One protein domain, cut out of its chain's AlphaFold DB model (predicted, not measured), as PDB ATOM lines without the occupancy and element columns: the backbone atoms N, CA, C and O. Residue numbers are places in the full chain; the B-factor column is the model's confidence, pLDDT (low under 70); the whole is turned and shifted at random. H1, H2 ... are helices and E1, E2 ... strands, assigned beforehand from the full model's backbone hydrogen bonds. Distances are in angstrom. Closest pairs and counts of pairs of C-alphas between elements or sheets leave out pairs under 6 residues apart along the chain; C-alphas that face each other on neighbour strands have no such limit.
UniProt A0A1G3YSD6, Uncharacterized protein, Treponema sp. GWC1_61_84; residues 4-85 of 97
ATOM      1  N   GLU A   4     157.495 125.596 195.170       74.38
ATOM      2  CA  GLU A   4     158.935 125.856 195.040       74.38
ATOM      3  C   GLU A   4     159.243 127.295 194.603       74.38
ATOM      4  O   GLU A   4     160.208 127.896 195.068       74.38
ATOM      5  N   ASN A   5     158.388 127.884 193.759       77.88
ATOM      6  CA  ASN A   5     158.537 129.269 193.312       77.88
ATOM      7  C   ASN A   5     158.350 130.247 194.477       77.88
ATOM      8  O   ASN A   5     159.100 131.207 194.604       77.88
ATOM      9  N   GLY A   6     157.356 129.982 195.330       84.44
ATOM     10  CA  GLY A   6     157.080 130.812 196.501       84.44
ATOM     11  C   GLY A   6     158.185 130.728 197.553       84.44
ATOM     12  O   GLY A   6     158.533 131.743 198.146       84.44
ATOM     13  N   ARG A   7     158.779 129.541 197.752       86.94
ATOM     14  CA  ARG A   7     159.897 129.362 198.694       86.94
ATOM     15  C   ARG A   7     161.155 130.100 198.243       86.94
ATOM     16  O   ARG A   7     161.771 130.772 199.059       86.94
ATOM     17  N   PHE A   8     161.499 130.018 196.955       90.88
ATOM     18  CA  PHE A   8     162.660 130.726 196.411       90.88
ATOM     19  C   PHE A   8     162.518 132.246 196.556       90.88
ATOM     20  O   PHE A   8     163.422 132.908 197.052       90.88
ATOM     21  N   GLU A   9     161.364 132.806 196.177       92.56
ATOM     22  CA  GLU A   9     161.113 134.247 196.315       92.56
ATOM     23  C   GLU A   9     161.151 134.701 197.782       92.56
ATOM     24  O   GLU A   9     161.752 135.729 198.079       92.56
ATOM     25  N   ALA A  10     160.592 133.918 198.711       93.94
ATOM     26  CA  ALA A  10     160.670 134.223 200.140       93.94
ATOM     27  C   ALA A  10     162.118 134.249 200.656       93.94
ATOM     28  O   ALA A  10     162.480 135.138 201.423       93.94
ATOM     29  N   GLN A  11     162.957 133.320 200.194       94.94
ATOM     30  CA  GLN A  11     164.369 133.269 200.561       94.94
ATOM     31  C   GLN A  11     165.158 134.459 200.000       94.94
ATOM     32  O   GLN A  11     166.024 134.999 200.684       94.94
ATOM     33  N   VAL A  12     164.841 134.919 198.782       96.00
ATOM     34  CA  VAL A  12     165.414 136.159 198.232       96.00
ATOM     35  C   VAL A  12     165.083 137.346 199.134       96.00
ATOM     36  O   VAL A  12     165.982 138.100 199.498       96.00
ATOM     37  N   GLU A  13     163.819 137.500 199.530       96.69
ATOM     38  CA  GLU A  13     163.406 138.598 200.410       96.69
ATOM     39  C   GLU A  13     164.044 138.505 201.804       96.69
ATOM     40  O   GLU A  13     164.435 139.527 202.362       96.69
ATOM     41  N   GLU A  14     164.226 137.302 202.351       96.38
ATOM     42  CA  GLU A  14     164.927 137.094 203.625       96.38
ATOM     43  C   GLU A  14     166.406 137.506 203.545       96.38
ATOM     44  O   GLU A  14     166.913 138.212 204.426       96.38
ATOM     45  N   VAL A  15     167.102 137.129 202.468       96.44
ATOM     46  CA  VAL A  15     168.492 137.549 202.236       96.44
ATOM     47  C   VAL A  15     168.572 139.069 202.091       96.44
ATOM     48  O   VAL A  15     169.426 139.695 202.710       96.44
ATOM     49  N   LEU A  16     167.665 139.691 201.335       96.88
ATOM     50  CA  LEU A  16     167.642 141.148 201.166       96.88
ATOM     51  C   LEU A  16     167.324 141.889 202.470       96.88
ATOM     52  O   LEU A  16     167.922 142.926 202.737       96.88
ATOM     53  N   ALA A  17     166.412 141.366 203.289       96.38
ATOM     54  CA  ALA A  17     166.042 141.980 204.561       96.38
ATOM     55  C   ALA A  17     167.148 141.867 205.623       96.38
ATOM     56  O   ALA A  17     167.259 142.732 206.492       96.38
ATOM     57  N   SER A  18     167.954 140.804 205.570       96.12
ATOM     58  CA  SER A  18     169.062 140.573 206.507       96.12
ATOM     59  C   SER A  18     170.381 141.217 206.072       96.12
ATOM     60  O   SER A  18     171.267 141.423 206.905       96.12
ATOM     61  N   PHE A  19     170.529 141.550 204.789       97.12
ATOM     62  CA  PHE A  19     171.742 142.154 204.256       97.12
ATOM     63  C   PHE A  19     171.850 143.645 204.621       97.12
ATOM     64  O   PHE A  19     170.978 144.455 204.314       97.12
ATOM     65  N   ASP A  20     172.965 144.031 205.247       97.50
ATOM     66  CA  ASP A  20     173.216 145.404 205.707       97.50
ATOM     67  C   ASP A  20     173.698 146.310 204.556       97.50
ATOM     68  O   ASP A  20     174.890 146.613 204.405       97.50
ATOM     69  N   PHE A  21     172.751 146.732 203.715       97.12
ATOM     70  CA  PHE A  21     173.005 147.632 202.588       97.12
ATOM     71  C   PHE A  21     173.543 148.998 203.028       97.12
ATOM     72  O   PHE A  21     174.401 149.554 202.344       97.12
ATOM     73  N   ASP A  22     173.111 149.517 204.178       97.88
ATOM     74  CA  ASP A  22     173.599 150.778 204.745       97.88
ATOM     75  C   ASP A  22     175.090 150.728 205.072       97.88
ATOM     76  O   ASP A  22     175.841 151.676 204.820       97.88
ATOM     77  N   ARG A  23     175.565 149.617 205.639       97.31
ATOM     78  CA  ARG A  23     176.996 149.418 205.871       97.31
ATOM     79  C   ARG A  23     177.770 149.326 204.563       97.31
ATOM     80  O   ARG A  23     178.815 149.965 204.459       97.31
ATOM     81  N   VAL A  24     177.277 148.575 203.580       97.19
ATOM     82  CA  VAL A  24     177.945 148.454 202.273       97.19
ATOM     83  C   VAL A  24     178.007 149.805 201.564       97.19
ATOM     84  O   VAL A  24     179.081 150.202 201.120       97.19
ATOM     85  N   HIS A  25     176.904 150.550 201.526       97.31
ATOM     86  CA  HIS A  25     176.848 151.868 200.902       97.31
ATOM     87  C   HIS A  25     177.825 152.849 201.553       97.31
ATOM     88  O   HIS A  25     178.594 153.491 200.847       97.31
ATOM     89  N   ARG A  26     177.892 152.902 202.891       97.81
ATOM     90  CA  ARG A  26     178.876 153.744 203.598       97.81
ATOM     91  C   ARG A  26     180.318 153.393 203.235       97.81
ATOM     92  O   ARG A  26     181.147 154.286 203.089       97.81
ATOM     93  N   VAL A  27     180.627 152.104 203.087       96.62
ATOM     94  CA  VAL A  27     181.953 151.659 202.633       96.62
ATOM     95  C   VAL A  27     182.203 152.084 201.186       96.62
ATOM     96  O   VAL A  27     183.279 152.593 200.881       96.62
ATOM     97  N   MET A  28     181.215 151.920 200.303       96.50
ATOM     98  CA  MET A  28     181.309 152.350 198.909       96.50
ATOM     99  C   MET A  28     181.526 153.865 198.791       96.50
ATOM    100  O   MET A  28     182.399 154.288 198.040       96.50
ATOM    101  N   GLU A  29     180.803 154.680 199.562       96.81
ATOM    102  CA  GLU A  29     180.993 156.134 199.613       96.81
ATOM    103  C   GLU A  29     182.391 156.504 200.111       96.81
ATOM    104  O   GLU A  29     183.063 157.332 199.496       96.81
ATOM    105  N   TRP A  30     182.852 155.861 201.190       97.19
ATOM    106  CA  TRP A  30     184.169 156.119 201.772       97.19
ATOM    107  C   TRP A  30     185.318 155.794 200.807       97.19
ATOM    108  O   TRP A  30     186.319 156.504 200.773       97.19
ATOM    109  N   LEU A  31     185.163 154.744 199.999       95.75
ATOM    110  CA  LEU A  31     186.139 154.344 198.981       95.75
ATOM    111  C   LEU A  31     185.991 155.099 197.655       95.75
ATOM    112  O   LEU A  31     186.768 154.845 196.736       95.75
ATOM    113  N   HIS A  32     184.984 155.969 197.516       95.19
ATOM    114  CA  HIS A  32     184.567 156.521 196.223       95.19
ATOM    115  C   HIS A  32     184.341 155.421 195.165       95.19
ATOM    116  O   HIS A  32     184.651 155.572 193.978       95.19
ATOM    117  N   TRP A  33     183.805 154.282 195.611       94.88
ATOM    118  CA  TRP A  33     183.558 153.108 194.790       94.88
ATOM    119  C   TRP A  33     182.575 153.459 193.683       94.88
ATOM    120  O   TRP A  33     181.465 153.923 193.946       94.88
ATOM    121  N   THR A  34     182.979 153.232 192.441       94.38
ATOM    122  CA  THR A  34     182.244 153.673 191.259       94.38
ATOM    123  C   THR A  34     181.807 152.457 190.462       94.38
ATOM    124  O   THR A  34     182.636 151.654 190.038       94.38
ATOM    125  N   TRP A  35     180.503 152.311 190.235       93.88
ATOM    126  CA  TRP A  35     180.002 151.272 189.341       93.88
ATOM    127  C   TRP A  35     180.213 151.667 187.882       93.88
ATOM    128  O   TRP A  35     179.862 152.775 187.477       93.88
ATOM    129  N   ALA A  36     180.762 150.751 187.081       91.69
ATOM    130  CA  ALA A  36     181.163 151.021 185.699       91.69
ATOM    131  C   ALA A  36     180.007 151.501 184.801       91.69
ATOM    132  O   ALA A  36     180.212 152.336 183.927       91.69
ATOM    133  N   ASN A  37     178.789 151.006 185.034       90.06
ATOM    134  CA  ASN A  37     177.587 151.385 184.287       90.06
ATOM    135  C   ASN A  37     176.979 152.731 184.722       90.06
ATOM    136  O   ASN A  37     176.241 153.330 183.944       90.06
ATOM    137  N   LEU A  38     177.264 153.200 185.940       91.88
ATOM    138  CA  LEU A  38     176.739 154.465 186.469       91.88
ATOM    139  C   LEU A  38     177.761 155.604 186.421       91.88
ATOM    140  O   LEU A  38     177.372 156.768 186.407       91.88
ATOM    141  N   GLY A  39     179.060 155.292 186.455       94.50
ATOM    142  CA  GLY A  39     180.116 156.297 186.594       94.50
ATOM    143  C   GLY A  39     180.094 157.028 187.942       94.50
ATOM    144  O   GLY A  39     180.724 158.072 188.080       94.50
ATOM    145  N   ARG A  40     179.385 156.484 188.943       96.06
ATOM    146  CA  ARG A  40     179.327 156.990 190.322       96.06
ATOM    147  C   ARG A  40     179.105 155.865 191.330       96.06
ATOM    148  O   ARG A  40     178.825 154.725 190.949       96.06
ATOM    149  N   THR A  41     179.179 156.207 192.612       96.62
ATOM    150  CA  THR A  41     178.684 155.357 193.696       96.62
ATOM    151  C   THR A  41     177.172 155.133 193.532       96.62
ATOM    152  O   THR A  41     176.438 156.097 193.259       96.62
ATOM    153  N   PRO A  42     176.694 153.876 193.605       97.06
ATOM    154  CA  PRO A  42     175.266 153.583 193.554       97.06
ATOM    155  C   PRO A  42     174.571 154.141 194.794       97.06
ATOM    156  O   PRO A  42     175.165 154.214 195.862       97.06
ATOM    157  N   THR A  43     173.298 154.488 194.665       97.50
ATOM    158  CA  THR A  43     172.435 154.768 195.817       97.50
ATOM    159  C   THR A  43     172.065 153.470 196.538       97.50
ATOM    160  O   THR A  43     172.137 152.385 195.959       97.50
ATOM    161  N   LEU A  44     171.575 153.570 197.777       96.75
ATOM    162  CA  LEU A  44     171.026 152.423 198.517       96.75
ATOM    163  C   LEU A  44     169.961 151.647 197.730       96.75
ATOM    164  O   LEU A  44     169.965 150.418 197.730       96.75
ATOM    165  N   VAL A  45     169.072 152.356 197.031       96.75
ATOM    166  CA  VAL A  45     168.000 151.738 196.236       96.75
ATOM    167  C   VAL A  45     168.575 150.955 195.056       96.75
ATOM    168  O   VAL A  45     168.148 149.833 194.801       96.75
ATOM    169  N   GLU A  46     169.562 151.516 194.355       97.25
ATOM    170  CA  GLU A  46     170.239 150.839 193.239       97.25
ATOM    171  C   GLU A  46     171.039 149.624 193.719       97.25
ATOM    172  O   GLU A  46     171.031 148.584 193.062       97.25
ATOM    173  N   LEU A  47     171.675 149.731 194.887       96.44
ATOM    174  CA  LEU A  47     172.418 148.640 195.508       96.44
ATOM    175  C   LEU A  47     171.505 147.462 195.876       96.44
ATOM    176  O   LEU A  47     171.802 146.318 195.531       96.44
ATOM    177  N   ALA A  48     170.373 147.744 196.524       97.12
ATOM    178  CA  ALA A  48     169.382 146.730 196.865       97.12
ATOM    179  C   ALA A  48     168.746 146.104 195.611       97.12
ATOM    180  O   ALA A  48     168.564 144.886 195.544       97.12
ATOM    181  N   ALA A  49     168.453 146.918 194.589       97.25
ATOM    182  CA  ALA A  49     167.903 146.442 193.323       97.25
ATOM    183  C   ALA A  49     168.867 145.495 192.592       97.25
ATOM    184  O   ALA A  49     168.436 144.456 192.089       97.25
ATOM    185  N   GLU A  50     170.165 145.808 192.574       96.94
ATOM    186  CA  GLU A  50     171.176 144.942 191.965       96.94
ATOM    187  C   GLU A  50     171.358 143.638 192.751       96.94
ATOM    188  O   GLU A  50     171.404 142.565 192.150       96.94
ATOM    189  N   GLY A  51     171.373 143.695 194.088       96.75
ATOM    190  CA  GLY A  51     171.390 142.494 194.930       96.75
ATOM    191  C   GLY A  51     170.199 141.575 194.647       96.75
ATOM    192  O   GLY A  51     170.371 140.372 194.445       96.75
ATOM    193  N   ARG A  52     168.993 142.146 194.536       97.31
ATOM    194  CA  ARG A  52     167.774 141.402 194.184       97.31
ATOM    195  C   ARG A  52     167.870 140.779 192.797       97.31
ATOM    196  O   ARG A  52     167.493 139.622 192.623       97.31
ATOM    197  N   ARG A  53     168.381 141.527 191.815       96.19
ATOM    198  CA  ARG A  53     168.583 141.043 190.445       96.19
ATOM    199  C   ARG A  53     169.507 139.825 190.426       96.19
ATOM    200  O   ARG A  53     169.129 138.810 189.850       96.19
ATOM    201  N   LEU A  54     170.663 139.911 191.091       96.06
ATOM    202  CA  LEU A  54     171.639 138.819 191.175       96.06
ATOM    203  C   LEU A  54     171.045 137.565 191.833       96.06
ATOM    204  O   LEU A  54     171.206 136.463 191.314       96.06
ATOM    205  N   LEU A  55     170.321 137.729 192.944       95.50
ATOM    206  CA  LEU A  55     169.682 136.615 193.651       95.50
ATOM    207  C   LEU A  55     168.596 135.935 192.809       95.50
ATOM    208  O   LEU A  55     168.534 134.711 192.772       95.50
ATOM    209  N   LEU A  56     167.764 136.699 192.095       94.50
ATOM    210  CA  LEU A  56     166.744 136.130 191.208       94.50
ATOM    211  C   LEU A  56     167.359 135.377 190.018       94.50
ATOM    212  O   LEU A  56     166.814 134.362 189.581       94.50
ATOM    213  N   GLU A  57     168.499 135.845 189.514       93.44
ATOM    214  CA  GLU A  57     169.214 135.236 188.388       93.44
ATOM    215  C   GLU A  57     169.823 133.865 188.740       93.44
ATOM    216  O   GLU A  57     169.879 132.986 187.875       93.44
ATOM    217  N   MET A  58     170.141 133.615 190.021       90.12
ATOM    218  CA  MET A  58     170.583 132.297 190.524       90.12
ATOM    219  C   MET A  58     169.631 131.159 190.166       90.12
ATOM    220  O   MET A  58     170.039 130.005 190.054       90.12
ATOM    221  N   ARG A  59     168.349 131.472 189.966       86.88
ATOM    222  CA  ARG A  59     167.348 130.481 189.584       86.88
ATOM    223  C   ARG A  59     167.593 129.888 188.199       86.88
ATOM    224  O   ARG A  59     167.270 128.726 187.965       86.88
ATOM    225  N   ALA A  60     168.092 130.702 187.272       85.62
ATOM    226  CA  ALA A  60     168.383 130.287 185.904       85.62
ATOM    227  C   ALA A  60     169.836 129.831 185.747       85.62
ATOM    228  O   ALA A  60     170.140 129.025 184.869       85.62
ATOM    229  N   THR A  61     170.741 130.354 186.574       82.88
ATOM    230  CA  THR A  61     172.177 130.077 186.499       82.88
ATOM    231  C   THR A  61     172.713 129.766 187.898       82.88
ATOM    232  O   THR A  61     173.149 130.677 188.601       82.88
ATOM    233  N   PRO A  62     172.657 128.486 188.317       76.56
ATOM    234  CA  PRO A  62     173.211 128.042 189.592       76.56
ATOM    235  C   PRO A  62     174.726 128.263 189.634       76.56
ATOM    236  O   PRO A  62     175.402 128.116 188.613       76.56
ATOM    237  N   GLY A  63     175.258 128.578 190.812       81.62
ATOM    238  CA  GLY A  63     176.679 128.846 191.025       81.62
ATOM    239  C   GLY A  63     176.892 130.203 191.682       81.62
ATOM    240  O   GLY A  63     176.255 130.509 192.690       81.62
ATOM    241  N   VAL A  64     177.791 131.007 191.113       84.31
ATOM    242  CA  VAL A  64     178.193 132.315 191.642       84.31
ATOM    243  C   VAL A  64     178.021 133.376 190.560       84.31
ATOM    244  O   VAL A  64     178.564 133.242 189.465       84.31
ATOM    245  N   LEU A  65     177.307 134.459 190.872       90.81
ATOM    246  CA  LEU A  65     177.216 135.651 190.023       90.81
ATOM    247  C   LEU A  65     177.631 136.874 190.831       90.81
ATOM    248  O   LEU A  65     177.274 137.011 192.000       90.81
ATOM    249  N   GLY A  66     178.371 137.787 190.212       91.00
ATOM    250  CA  GLY A  66     178.832 138.996 190.881       91.00
ATOM    251  C   GLY A  66     178.808 140.218 189.980       91.00
ATOM    252  O   GLY A  66     179.014 140.124 188.774       91.00
ATOM    253  N   SER A  67     178.539 141.373 190.582       91.44
ATOM    254  CA  SER A  67     178.479 142.672 189.912       91.44
ATOM    255  C   SER A  67     178.663 143.794 190.933       91.44
ATOM    256  O   SER A  67     178.109 143.747 192.030       91.44
ATOM    257  N   GLY A  68     179.471 144.804 190.600       89.75
ATOM    258  CA  GLY A  68     179.603 146.016 191.419       89.75
ATOM    259  C   GLY A  68     180.145 145.804 192.843       89.75
ATOM    260  O   GLY A  68     179.933 146.661 193.699       89.75
ATOM    261  N   GLY A  69     180.829 144.684 193.103       92.31
ATOM    262  CA  GLY A  69     181.293 144.274 194.435       92.31
ATOM    263  C   GLY A  69     180.299 143.395 195.203       92.31
ATOM    264  O   GLY A  69     180.659 142.840 196.236       92.31
ATOM    265  N   LEU A  70     179.073 143.219 194.707       95.19
ATOM    266  CA  LEU A  70     178.135 142.224 195.223       95.19
ATOM    267  C   LEU A  70     178.405 140.861 194.585       95.19
ATOM    268  O   LEU A  70     178.711 140.776 193.396       95.19
ATOM    269  N   ARG A  71     178.249 139.795 195.367       95.38
ATOM    270  CA  ARG A  71     178.347 138.403 194.924       95.38
ATOM    271  C   ARG A  71     177.174 137.611 195.491       95.38
ATOM    272  O   ARG A  71     177.045 137.505 196.708       95.38
ATOM    273  N   ALA A  72     176.331 137.081 194.615       95.19
ATOM    274  CA  ALA A  72     175.287 136.126 194.950       95.19
ATOM    275  C   ALA A  72     175.796 134.700 194.716       95.19
ATOM    276  O   ALA A  72     176.509 134.449 193.740       95.19
ATOM    277  N   SER A  73     175.419 133.777 195.596       92.88
ATOM    278  CA  SER A  73     175.683 132.352 195.411       92.88
ATOM    279  C   SER A  73     174.507 131.489 195.852       92.88
ATOM    280  O   SER A  73     173.760 131.854 196.766       92.88
ATOM    281  N   LEU A  74     174.361 130.341 195.194       90.12
ATOM    282  CA  LEU A  74     173.441 129.271 195.569       90.12
ATOM    283  C   LEU A  74     174.262 128.045 195.974       90.12
ATOM    284  O   LEU A  74     174.929 127.444 195.133       90.12
ATOM    285  N   LYS A  75     174.221 127.695 197.259       85.94
ATOM    286  CA  LYS A  75     174.928 126.530 197.806       85.94
ATOM    287  C   LYS A  75     174.253 125.220 197.394       85.94
ATOM    288  O   LYS A  75     173.067 125.206 197.065       85.94
ATOM    289  N   GLU A  76     174.987 124.110 197.487       83.25
ATOM    290  CA  GLU A  76     174.468 122.766 197.174       83.25
ATOM    291  C   GLU A  76     173.237 122.375 198.010       83.25
ATOM    292  O   GLU A  76     172.366 121.652 197.533       83.25
ATOM    293  N   ASP A  77     173.127 122.891 199.239       84.38
ATOM    294  CA  ASP A  77     171.979 122.676 200.130       84.38
ATOM    295  C   ASP A  77     170.738 123.520 199.770       84.38
ATOM    296  O   ASP A  77     169.714 123.446 200.450       84.38
ATOM    297  N   GLY A  78     170.811 124.320 198.701       84.62
ATOM    298  CA  GLY A  78     169.755 125.232 198.267       84.62
ATOM    299  C   GLY A  78     169.764 126.587 198.980       84.62
ATOM    300  O   GLY A  78     168.847 127.388 198.789       84.62
ATOM    301  N   THR A  79     170.776 126.884 199.798       89.00
ATOM    302  CA  THR A  79     170.877 128.165 200.502       89.00
ATOM    303  C   THR A  79     171.381 129.275 199.580       89.00
ATOM    304  O   THR A  79     172.504 129.217 199.077       89.00
ATOM    305  N   LEU A  80     170.576 130.326 199.408       93.19
ATOM    306  CA  LEU A  80     170.989 131.579 198.781       93.19
ATOM    307  C   LEU A  80     171.809 132.437 199.745       93.19
ATOM    308  O   LEU A  80     171.490 132.550 200.928       93.19
ATOM    309  N   SER A  81     172.835 133.101 199.222       94.38
ATOM    310  CA  SER A  81     173.598 134.091 199.976       94.38
ATOM    311  C   SER A  81     173.983 135.290 199.118       94.38
ATOM    312  O   SER A  81     174.151 135.171 197.905       94.38
ATOM    313  N   LEU A  82     174.128 136.447 199.765       96.56
ATOM    314  CA  LEU A  82     174.646 137.672 199.167       96.56
ATOM    315  C   LEU A  82     175.828 138.158 200.010       96.56
ATOM    316  O   LEU A  82     175.727 138.267 201.232       96.56
ATOM    317  N   LYS A  83     176.955 138.448 199.362       95.19
ATOM    318  CA  LYS A  83     178.178 138.966 199.986       95.19
ATOM    319  C   LYS A  83     178.604 140.264 199.297       95.19
ATOM    320  O   LYS A  83     178.358 140.449 198.108       95.19
ATOM    321  N   PHE A  84     179.282 141.141 200.036       94.81
ATOM    322  CA  PHE A  84     180.008 142.282 199.474       94.81
ATOM    323  C   PHE A  84     181.514 142.036 199.594       94.81
ATOM    324  O   PHE A  84     182.017 141.821 200.696       94.81
ATOM    325  N   ILE A  85     182.216 142.049 198.462       91.81
ATOM    326  CA  ILE A  85     183.635 141.704 198.343       91.81
ATOM    327  C   ILE A  85     184.416 142.951 197.915       91.81
ATOM    328  O   ILE A  85     184.174 143.512 196.848       91.81
TER     329      ILE A  85
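Overview. This is residues 4 to 85 of the 97 residues of an uncharacterized protein of Treponema sp. GWC1_61_84 (UniProt A0A1G3YSD6). Look for a small three-stranded sheet with H3 over one face and H1 beside H3 at the E3 edge, two layers, the other face bare; H2 and residues 31 to 43 lie at one end. The 82 printed residues run H1, H2, H3, E1, E2, E3, class mixed; the strands form an antiparallel meander, each next to the one before. The whole is compact, radius of gyration of the C-alphas 12.8 A, spanning 39 by 21 by 17 A.

Arrangement. Start at E2, residues 70 to 74, in hairpins with E1, residues 64 to 67 (N 65 to O 72, 3.0 A), and E3, residues 80 to 84 (N 71 to O 83, 2.8 A). H3, residues 44 to 57, is on the sheet, height 9.4 A; its closest C-alphas to E2 are Leu 55 and Ala 72, 5.8 A. H1, residues 4 to 18, touches H3 at a shallow tilt of 30 degrees, opposite ways, closest at the C-alphas of Val 12 and Leu 55, 6.3 A. H2, residues 21 to 30, touches H3 residues 44 to 48 alone, closest at the C-alphas of His 25 and Leu 44, 6.3 A. In these helices every O i to N i+4 pair is within hydrogen-bond range.

Along the chain. Find C-alpha 4 at (158.935, 125.856, 195.040); H1 runs 21.2 A from there, and H3 20.0 A. E3 ends at C-alpha 84, (180.008, 142.282, 199.474).

Size, cuts and confidence. The farthest C-alphas, of Glu 4 and His 32, are 40.0 A apart. The link H2 to H3 is long; the printed part has no cut, and no printed residue is under 70 in pLDDT.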